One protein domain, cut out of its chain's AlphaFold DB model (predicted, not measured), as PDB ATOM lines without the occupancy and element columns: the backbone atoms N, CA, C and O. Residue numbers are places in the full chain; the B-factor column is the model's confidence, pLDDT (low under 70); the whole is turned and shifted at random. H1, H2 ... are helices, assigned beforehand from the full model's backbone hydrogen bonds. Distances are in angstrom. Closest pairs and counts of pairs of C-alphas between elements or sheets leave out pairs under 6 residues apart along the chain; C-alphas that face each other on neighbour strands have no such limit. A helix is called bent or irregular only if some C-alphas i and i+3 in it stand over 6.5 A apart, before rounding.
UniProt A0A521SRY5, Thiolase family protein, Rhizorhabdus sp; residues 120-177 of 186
ATOM      1  N   TYR A 120     129.514 193.009 150.146       83.69
ATOM      2  CA  TYR A 120     128.725 194.217 150.397       83.69
ATOM      3  C   TYR A 120     128.756 195.191 149.220       83.69
ATOM      4  O   TYR A 120     127.739 195.795 148.917       83.69
ATOM      5  N   GLY A 121     129.872 195.292 148.496       85.00
ATOM      6  CA  GLY A 121     129.975 196.144 147.309       85.00
ATOM      7  C   GLY A 121     129.038 195.723 146.172       85.00
ATOM      8  O   GLY A 121     128.603 196.572 145.401       85.00
ATOM      9  N   PHE A 122     128.699 194.431 146.078       82.25
ATOM     10  CA  PHE A 122     127.662 193.946 145.164       82.25
ATOM     11  C   PHE A 122     126.274 194.386 145.646       82.25
ATOM     12  O   PHE A 122     125.535 195.020 144.902       82.25
ATOM     13  N   HIS A 123     125.959 194.142 146.921       84.06
ATOM     14  CA  HIS A 123     124.657 194.484 147.497       84.06
ATOM     15  C   HIS A 123     124.392 195.986 147.614       84.06
ATOM     16  O   HIS A 123     123.241 196.392 147.541       84.06
ATOM     17  N   ALA A 124     125.425 196.813 147.752       88.19
ATOM     18  CA  ALA A 124     125.293 198.268 147.793       88.19
ATOM     19  C   ALA A 124     124.801 198.862 146.462       88.19
ATOM     20  O   ALA A 124     124.359 200.004 146.430       88.19
ATOM     21  N   ARG A 125     124.894 198.108 145.357       86.81
ATOM     22  CA  ARG A 125     124.402 198.528 144.036       86.81
ATOM     23  C   ARG A 125     122.941 198.159 143.798       86.81
ATOM     24  O   ARG A 125     122.369 198.628 142.820       86.81
ATOM     25  N   GLU A 126     122.349 197.330 144.656       87.88
ATOM     26  CA  GLU A 126     120.940 196.960 144.536       87.88
ATOM     27  C   GLU A 126     120.060 198.167 144.889       87.88
ATOM     28  O   GLU A 126     120.151 198.653 146.023       87.88
ATOM     29  N   PRO A 127     119.193 198.657 143.978       90.88
ATOM     30  CA  PRO A 127     118.453 199.904 144.184       90.88
ATOM     31  C   PRO A 127     117.627 199.927 145.472       90.88
ATOM     32  O   PRO A 127     117.594 200.937 146.171       90.88
ATOM     33  N   GLN A 128     117.003 198.799 145.819       88.62
ATOM     34  CA  GLN A 128     116.205 198.676 147.040       88.62
ATOM     35  C   GLN A 128     117.072 198.810 148.296       88.62
ATOM     36  O   GLN A 128     116.709 199.526 149.226       88.62
ATOM     37  N   LYS A 129     118.256 198.190 148.301       90.81
ATOM     38  CA  LYS A 129     119.185 198.280 149.430       90.81
ATOM     39  C   LYS A 129     119.766 199.680 149.562       90.81
ATOM     40  O   LYS A 129     119.781 200.239 150.656       90.81
ATOM     41  N   ALA A 130     120.196 200.261 148.445       92.12
ATOM     42  CA  ALA A 130     120.757 201.605 148.405       92.12
ATOM     43  C   ALA A 130     119.742 202.676 148.837       92.12
ATOM     44  O   ALA A 130     120.105 203.609 149.548       92.12
ATOM     45  N   GLY A 131     118.479 202.535 148.423       94.12
ATOM     46  CA  GLY A 131     117.434 203.525 148.680       94.12
ATOM     47  C   GLY A 131     116.716 203.385 150.023       94.12
ATOM     48  O   GLY A 131     116.238 204.388 150.542       94.12
ATOM     49  N   LEU A 132     116.620 202.173 150.583       92.69
ATOM     50  CA  LEU A 132     115.776 201.908 151.759       92.69
ATOM     51  C   LEU A 132     116.563 201.422 152.976       92.69
ATOM     52  O   LEU A 132     116.277 201.833 154.095       92.69
ATOM     53  N   GLU A 133     117.551 200.555 152.778       93.31
ATOM     54  CA  GLU A 133     118.247 199.878 153.875       93.31
ATOM     55  C   GLU A 133     119.485 200.651 154.342       93.31
ATOM     56  O   GLU A 133     119.678 200.900 155.533       93.31
ATOM     57  N   MET A 134     120.325 201.067 153.391       93.12
ATOM     58  CA  MET A 134     121.568 201.786 153.672       93.12
ATOM     59  C   MET A 134     121.357 203.117 154.410       93.12
ATOM     60  O   MET A 134     122.097 203.352 155.368       93.12
ATOM     61  N   PRO A 135     120.369 203.971 154.057       94.69
ATOM     62  CA  PRO A 135     120.183 205.265 154.723       94.69
ATOM     63  C   PRO A 135     119.833 205.159 156.210       94.69
ATOM     64  O   PRO A 135     120.098 206.088 156.967       94.69
ATOM     65  N   VAL A 136     119.258 204.029 156.634       94.38
ATOM     66  CA  VAL A 136     118.867 203.773 158.030       94.38
ATOM     67  C   VAL A 136     119.852 202.860 158.766       94.38
ATOM     68  O   VAL A 136     119.580 202.423 159.879       94.38
ATOM     69  N   GLY A 137     120.997 202.541 158.153       90.62
ATOM     70  CA  GLY A 137     122.017 201.671 158.745       90.62
ATOM     71  C   GLY A 137     121.632 200.188 158.812       90.62
ATOM     72  O   GLY A 137     122.385 199.392 159.369       90.62
ATOM     73  N   PHE A 138     120.507 199.781 158.217       92.19
ATOM     74  CA  PHE A 138     120.055 198.390 158.185       92.19
ATOM     75  C   PHE A 138     120.683 197.637 157.006       92.19
ATOM     76  O   PHE A 138     119.992 197.074 156.168       92.19
ATOM     77  N   PHE A 139     122.012 197.664 156.901       90.12
ATOM     78  CA  PHE A 139     122.736 197.145 155.742       90.12
ATOM     79  C   PHE A 139     123.714 196.032 156.119       90.12
ATOM     80  O   PHE A 139     124.390 196.079 157.147       90.12
ATOM     81  N   GLY A 140     123.806 195.041 155.233       85.75
ATOM     82  CA  GLY A 140     124.675 193.881 155.369       85.75
ATOM     83  C   GLY A 140     123.935 192.649 155.883       85.75
ATOM     84  O   GLY A 140     123.133 192.711 156.809       85.75
ATOM     85  N   GLN A 141     124.231 191.499 155.278       85.50
ATOM     86  CA  GLN A 141     123.562 190.234 155.578       85.50
ATOM     87  C   GLN A 141     123.576 189.845 157.063       85.50
ATOM     88  O   GLN A 141     122.527 189.412 157.542       85.50
ATOM     89  N   PRO A 142     124.684 190.025 157.815       89.75
ATOM     90  CA  PRO A 142     124.687 189.731 159.245       89.75
ATOM     91  C   PRO A 142     123.616 190.500 160.026       89.75
ATOM     92  O   PRO A 142     123.026 189.932 160.934       89.75
ATOM     93  N   THR A 143     123.306 191.743 159.643       91.56
ATOM     94  CA  THR A 143     122.289 192.575 160.305       91.56
ATOM     95  C   THR A 143     120.889 191.972 160.160       91.56
ATOM     96  O   THR A 143     120.139 191.901 161.138       91.56
ATOM     97  N   TYR A 144     120.544 191.461 158.970       90.44
ATOM     98  CA  TYR A 144     119.247 190.811 158.745       90.44
ATOM     99  C   TYR A 144     119.127 189.518 159.562       90.44
ATOM    100  O   TYR A 144     118.136 189.314 160.262       90.44
ATOM    101  N   PHE A 145     120.153 188.659 159.509       92.69
ATOM    102  CA  PHE A 145     120.156 187.383 160.230       92.69
ATOM    103  C   PHE A 145     120.202 187.560 161.749       92.69
ATOM    104  O   PHE A 145     119.501 186.838 162.451       92.69
ATOM    105  N   ALA A 146     120.939 188.549 162.259       94.44
ATOM    106  CA  ALA A 146     120.947 188.878 163.681       94.44
ATOM    107  C   ALA A 146     119.563 189.333 164.164       94.44
ATOM    108  O   ALA A 146     119.104 188.898 165.215       94.44
ATOM    109  N   THR A 147     118.859 190.150 163.376       95.69
ATOM    110  CA  THR A 147     117.500 190.599 163.722       95.69
ATOM    111  C   THR A 147     116.515 189.428 163.758       95.69
ATOM    112  O   THR A 147     115.717 189.328 164.689       95.69
ATOM    113  N   MET A 148     116.607 188.506 162.791       95.88
ATOM    114  CA  MET A 148     115.802 187.278 162.777       95.88
ATOM    115  C   MET A 148     116.105 186.379 163.984       95.88
ATOM    116  O   MET A 148     115.176 185.925 164.649       95.88
ATOM    117  N   ALA A 149     117.384 186.173 164.314       96.50
ATOM    118  CA  ALA A 149     117.794 185.384 165.476       96.50
ATOM    119  C   ALA A 149     117.316 186.008 166.798       96.50
ATOM    120  O   ALA A 149     116.772 185.304 167.643       96.50
ATOM    121  N   ASN A 150     117.434 187.332 166.949       96.62
ATOM    122  CA  ASN A 150     116.945 188.052 168.128       96.62
ATOM    123  C   ASN A 150     115.427 187.944 168.275       96.62
ATOM    124  O   ASN A 150     114.922 187.766 169.382       96.62
ATOM    125  N   ARG A 151     114.683 188.039 167.164       97.94
ATOM    126  CA  ARG A 151     113.229 187.871 167.198       97.94
ATOM    127  C   ARG A 151     112.846 186.454 167.615       97.94
ATOM    128  O   ARG A 151     111.975 186.303 168.464       97.94
ATOM    129  N   TYR A 152     113.527 185.449 167.072       98.06
ATOM    130  CA  TYR A 152     113.326 184.053 167.450       98.06
ATOM    131  C   TYR A 152     113.632 183.815 168.937       98.06
ATOM    132  O   TYR A 152     112.832 183.202 169.637       98.06
ATOM    133  N   ALA A 153     114.738 184.363 169.452       97.81
ATOM    134  CA  ALA A 153     115.078 184.281 170.872       97.81
ATOM    135  C   ALA A 153     114.019 184.939 171.766       97.81
ATOM    136  O   ALA A 153     113.638 184.372 172.785       97.81
ATOM    137  N   HIS A 154     113.496 186.100 171.365       98.06
ATOM    138  CA  HIS A 154     112.428 186.779 172.095       98.06
ATOM    139  C   HIS A 154     111.118 185.976 172.127       98.06
ATOM    140  O   HIS A 154     110.460 185.937 173.162       98.06
ATOM    141  N   GLU A 155     110.728 185.355 171.009       98.56
ATOM    142  CA  GLU A 155     109.464 184.614 170.900       98.56
ATOM    143  C   GLU A 155     109.516 183.222 171.537       98.56
ATOM    144  O   GLU A 155     108.535 182.788 172.138       98.56
ATOM    145  N   PHE A 156     110.645 182.522 171.401       98.25
ATOM    146  CA  PHE A 156     110.762 181.102 171.745       98.25
ATOM    147  C   PHE A 156     111.769 180.813 172.862       98.25
ATOM    148  O   PHE A 156     111.919 179.661 173.255       98.25
ATOM    149  N   GLY A 157     112.446 181.835 173.395       97.81
ATOM    150  CA  GLY A 157     113.368 181.690 174.522       97.81
ATOM    151  C   GLY A 157     114.715 181.051 174.175       97.81
ATOM    152  O   GLY A 157     115.343 180.493 175.069       97.81
ATOM    153  N   MET A 158     115.161 181.121 172.912       97.81
ATOM    154  CA  MET A 158     116.456 180.569 172.485       97.81
ATOM    155  C   MET A 158     117.609 181.162 173.302       97.81
ATOM    156  O   MET A 158     117.792 182.380 173.349       97.81
ATOM    157  N   THR A 159     118.406 180.285 173.897       97.06
ATOM    158  CA  THR A 159     119.589 180.637 174.685       97.06
ATOM    159  C   THR A 159     120.826 180.829 173.805       97.06
ATOM    160  O   THR A 159     120.907 180.331 172.679       97.06
ATOM    161  N   GLU A 160     121.839 181.524 174.330       94.88
ATOM    162  CA  GLU A 160     123.136 181.655 173.650       94.88
ATOM    163  C   GLU A 160     123.817 180.294 173.434       94.88
ATOM    164  O   GLU A 160     124.469 180.088 172.412       94.88
ATOM    165  N   GLU A 161     123.635 179.347 174.359       96.25
ATOM    166  CA  GLU A 161     124.180 177.988 174.253       96.25
ATOM    167  C   GLU A 161     123.542 177.214 173.088       96.25
ATOM    168  O   GLU A 161     124.252 176.626 172.268       96.25
ATOM    169  N   GLU A 162     122.216 177.287 172.939       96.62
ATOM    170  CA  GLU A 162     121.506 176.698 171.797       96.62
ATOM    171  C   GLU A 162     121.929 177.346 170.473       96.62
ATOM    172  O   GLU A 162     122.130 176.651 169.474       96.62
ATOM    173  N   GLN A 163     122.134 178.666 170.458       95.62
ATOM    174  CA  GLN A 163     122.646 179.355 169.277       95.62
ATOM    175  C   GLN A 163     124.084 178.921 168.939       95.62
ATOM    176  O   GLN A 163     124.419 178.746 167.762       95.62
ATOM    177  N   ALA A 164     124.933 178.718 169.950       95.94
ATOM    178  CA  ALA A 164     126.320 178.290 169.788       95.94
ATOM    179  C   ALA A 164     126.454 176.840 169.293       95.94
ATOM    180  O   ALA A 164     127.447 176.508 168.635       95.94
ATOM    181  N   ALA A 165     125.452 175.984 169.524       96.31
ATOM    182  CA  ALA A 165     125.474 174.589 169.084       96.31
ATOM    183  C   ALA A 165     125.686 174.443 167.562       96.31
ATOM    184  O   ALA A 165     126.377 173.523 167.115       96.31
ATOM    185  N   VAL A 166     125.163 175.375 166.754       95.25
ATOM    186  CA  VAL A 166     125.287 175.363 165.285       95.25
ATOM    187  C   VAL A 166     126.739 175.565 164.807       95.25
ATOM    188  O   VAL A 166     127.274 174.663 164.153       95.25
ATOM    189  N   PRO A 167     127.427 176.693 165.097       95.50
ATOM    190  CA  PRO A 167     128.813 176.883 164.669       95.50
ATOM    191  C   PRO A 167     129.781 175.872 165.299       95.50
ATOM    192  O   PRO A 167     130.714 175.449 164.613       95.50
ATOM    193  N   MET A 168     129.548 175.439 166.544       96.12
ATOM    194  CA  MET A 168     130.345 174.388 167.193       96.12
ATOM    195  C   MET A 168     130.255 173.065 166.428       96.12
ATOM    196  O   MET A 168     131.282 172.464 166.101       96.12
ATOM    197  N   THR A 169     129.040 172.652 166.058       96.44
ATOM    198  CA  THR A 169     128.821 171.444 165.252       96.44
ATOM    199  C   THR A 169     129.505 171.557 163.893       96.44
ATOM    200  O   THR A 169     130.252 170.659 163.504       96.44
ATOM    201  N   TYR A 170     129.335 172.677 163.177       96.38
ATOM    202  CA  TYR A 170     130.025 172.881 161.899       96.38
ATOM    203  C   TYR A 170     131.548 172.864 162.040       96.38
ATOM    204  O   TYR A 170     132.232 172.357 161.149       96.38
ATOM    205  N   ARG A 171     132.099 173.370 163.153       96.75
ATOM    206  CA  ARG A 171     133.543 173.313 163.382       96.75
ATOM    207  C   ARG A 171     134.040 171.891 163.622       96.75
ATOM    208  O   ARG A 171     135.079 171.528 163.075       96.75
ATOM    209  N   ALA A 172     133.294 171.090 164.378       96.19
ATOM    210  CA  ALA A 172     133.618 169.684 164.602       96.19
ATOM    211  C   ALA A 172     133.665 168.898 163.279       96.19
ATOM    212  O   ALA A 172     134.623 168.166 163.034       96.19
ATOM    213  N   TRP A 173     132.699 169.122 162.381       96.81
ATOM    214  CA  TRP A 173     132.719 168.538 161.035       96.81
ATOM    215  C   TRP A 173     133.905 169.036 160.205       96.81
ATOM    216  O   TRP A 173     134.625 168.237 159.610       96.81
ATOM    217  N   ALA A 174     134.177 170.341 160.218       96.56
ATOM    218  CA  ALA A 174     135.296 170.909 159.474       96.56
ATOM    219  C   ALA A 174     136.661 170.337 159.905       96.56
ATOM    220  O   ALA A 174     137.544 170.170 159.065       96.56
ATOM    221  N   ALA A 175     136.849 169.987 161.183       96.38
ATOM    222  CA  ALA A 175     138.090 169.374 161.664       96.38
ATOM    223  C   ALA A 175     138.415 168.053 160.934       96.38
ATOM    224  O   ALA A 175     139.572 167.811 160.559       96.38
ATOM    225  N   ILE A 176     137.386 167.240 160.664       95.81
ATOM    226  CA  ILE A 176     137.517 165.923 160.025       95.81
ATOM    227  C   ILE A 176     137.361 165.949 158.499       95.81
ATOM    228  O   ILE A 176     137.637 164.942 157.856       95.81
ATOM    229  N   THR A 177     136.972 167.078 157.902       95.38
ATOM    230  CA  THR A 177     136.836 167.223 156.446       95.38
ATOM    231  C   THR A 177     138.137 167.751 155.821       95.38
ATOM    232  O   THR A 177     138.523 168.901 156.070       95.38
TER     233      THR A 177
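What this domain is: This is residues 120 to 177 of the 186 residues of the protein "Thiolase family protein" of Rhizorhabdus sp (UniProt A0A521SRY5). H4, the longest helix, and H3 make the two arms of an open V joined at residues 157 to 159; beyond the other end of H3 the short helices H2 and H1 form a small head. Residues 164 to 177 stick out. The printed part has 58 residues with four named helices, H1 to H4 in order, and is all helix. It is only just extended, close to loose: the radius of gyration of the C-alphas is 15.7 A, and the flat outline spans 41 by 33 by 12 A.

Where its parts are: H4, residues 160 to 176, is 25.3 A long and ends at C-alpha 176 (137.517, 165.923, 160.025); it has a kink of 27 degrees near residue 167. H3, residues 141 to 156, is 22.6 A long. H2 is residues 127 to 136, only just irregular, with C-alphas 131 and 134 6.7 A apart. H1, residues 120 to 123, begins at C-alpha 120 (128.725, 194.217, 150.397).

How they stand to each other: H4 is apart from H3, and H3 from H2. H1 and H2 are close but not clearly touching; their closest C-alphas, of His 123 and Lys 129, are 6.9 A apart. In H3 every O i to N i+4 pair is within hydrogen-bond range, in H4 10 of 13, in H2 3 of 6; H1 is too short for one.

The domain as a whole: The farthest C-alphas, of Gly 131 and Ile 176, are 44.1 A apart. The printed part has no cut, the three links are tight, and no printed residue is under 70 in pLDDT.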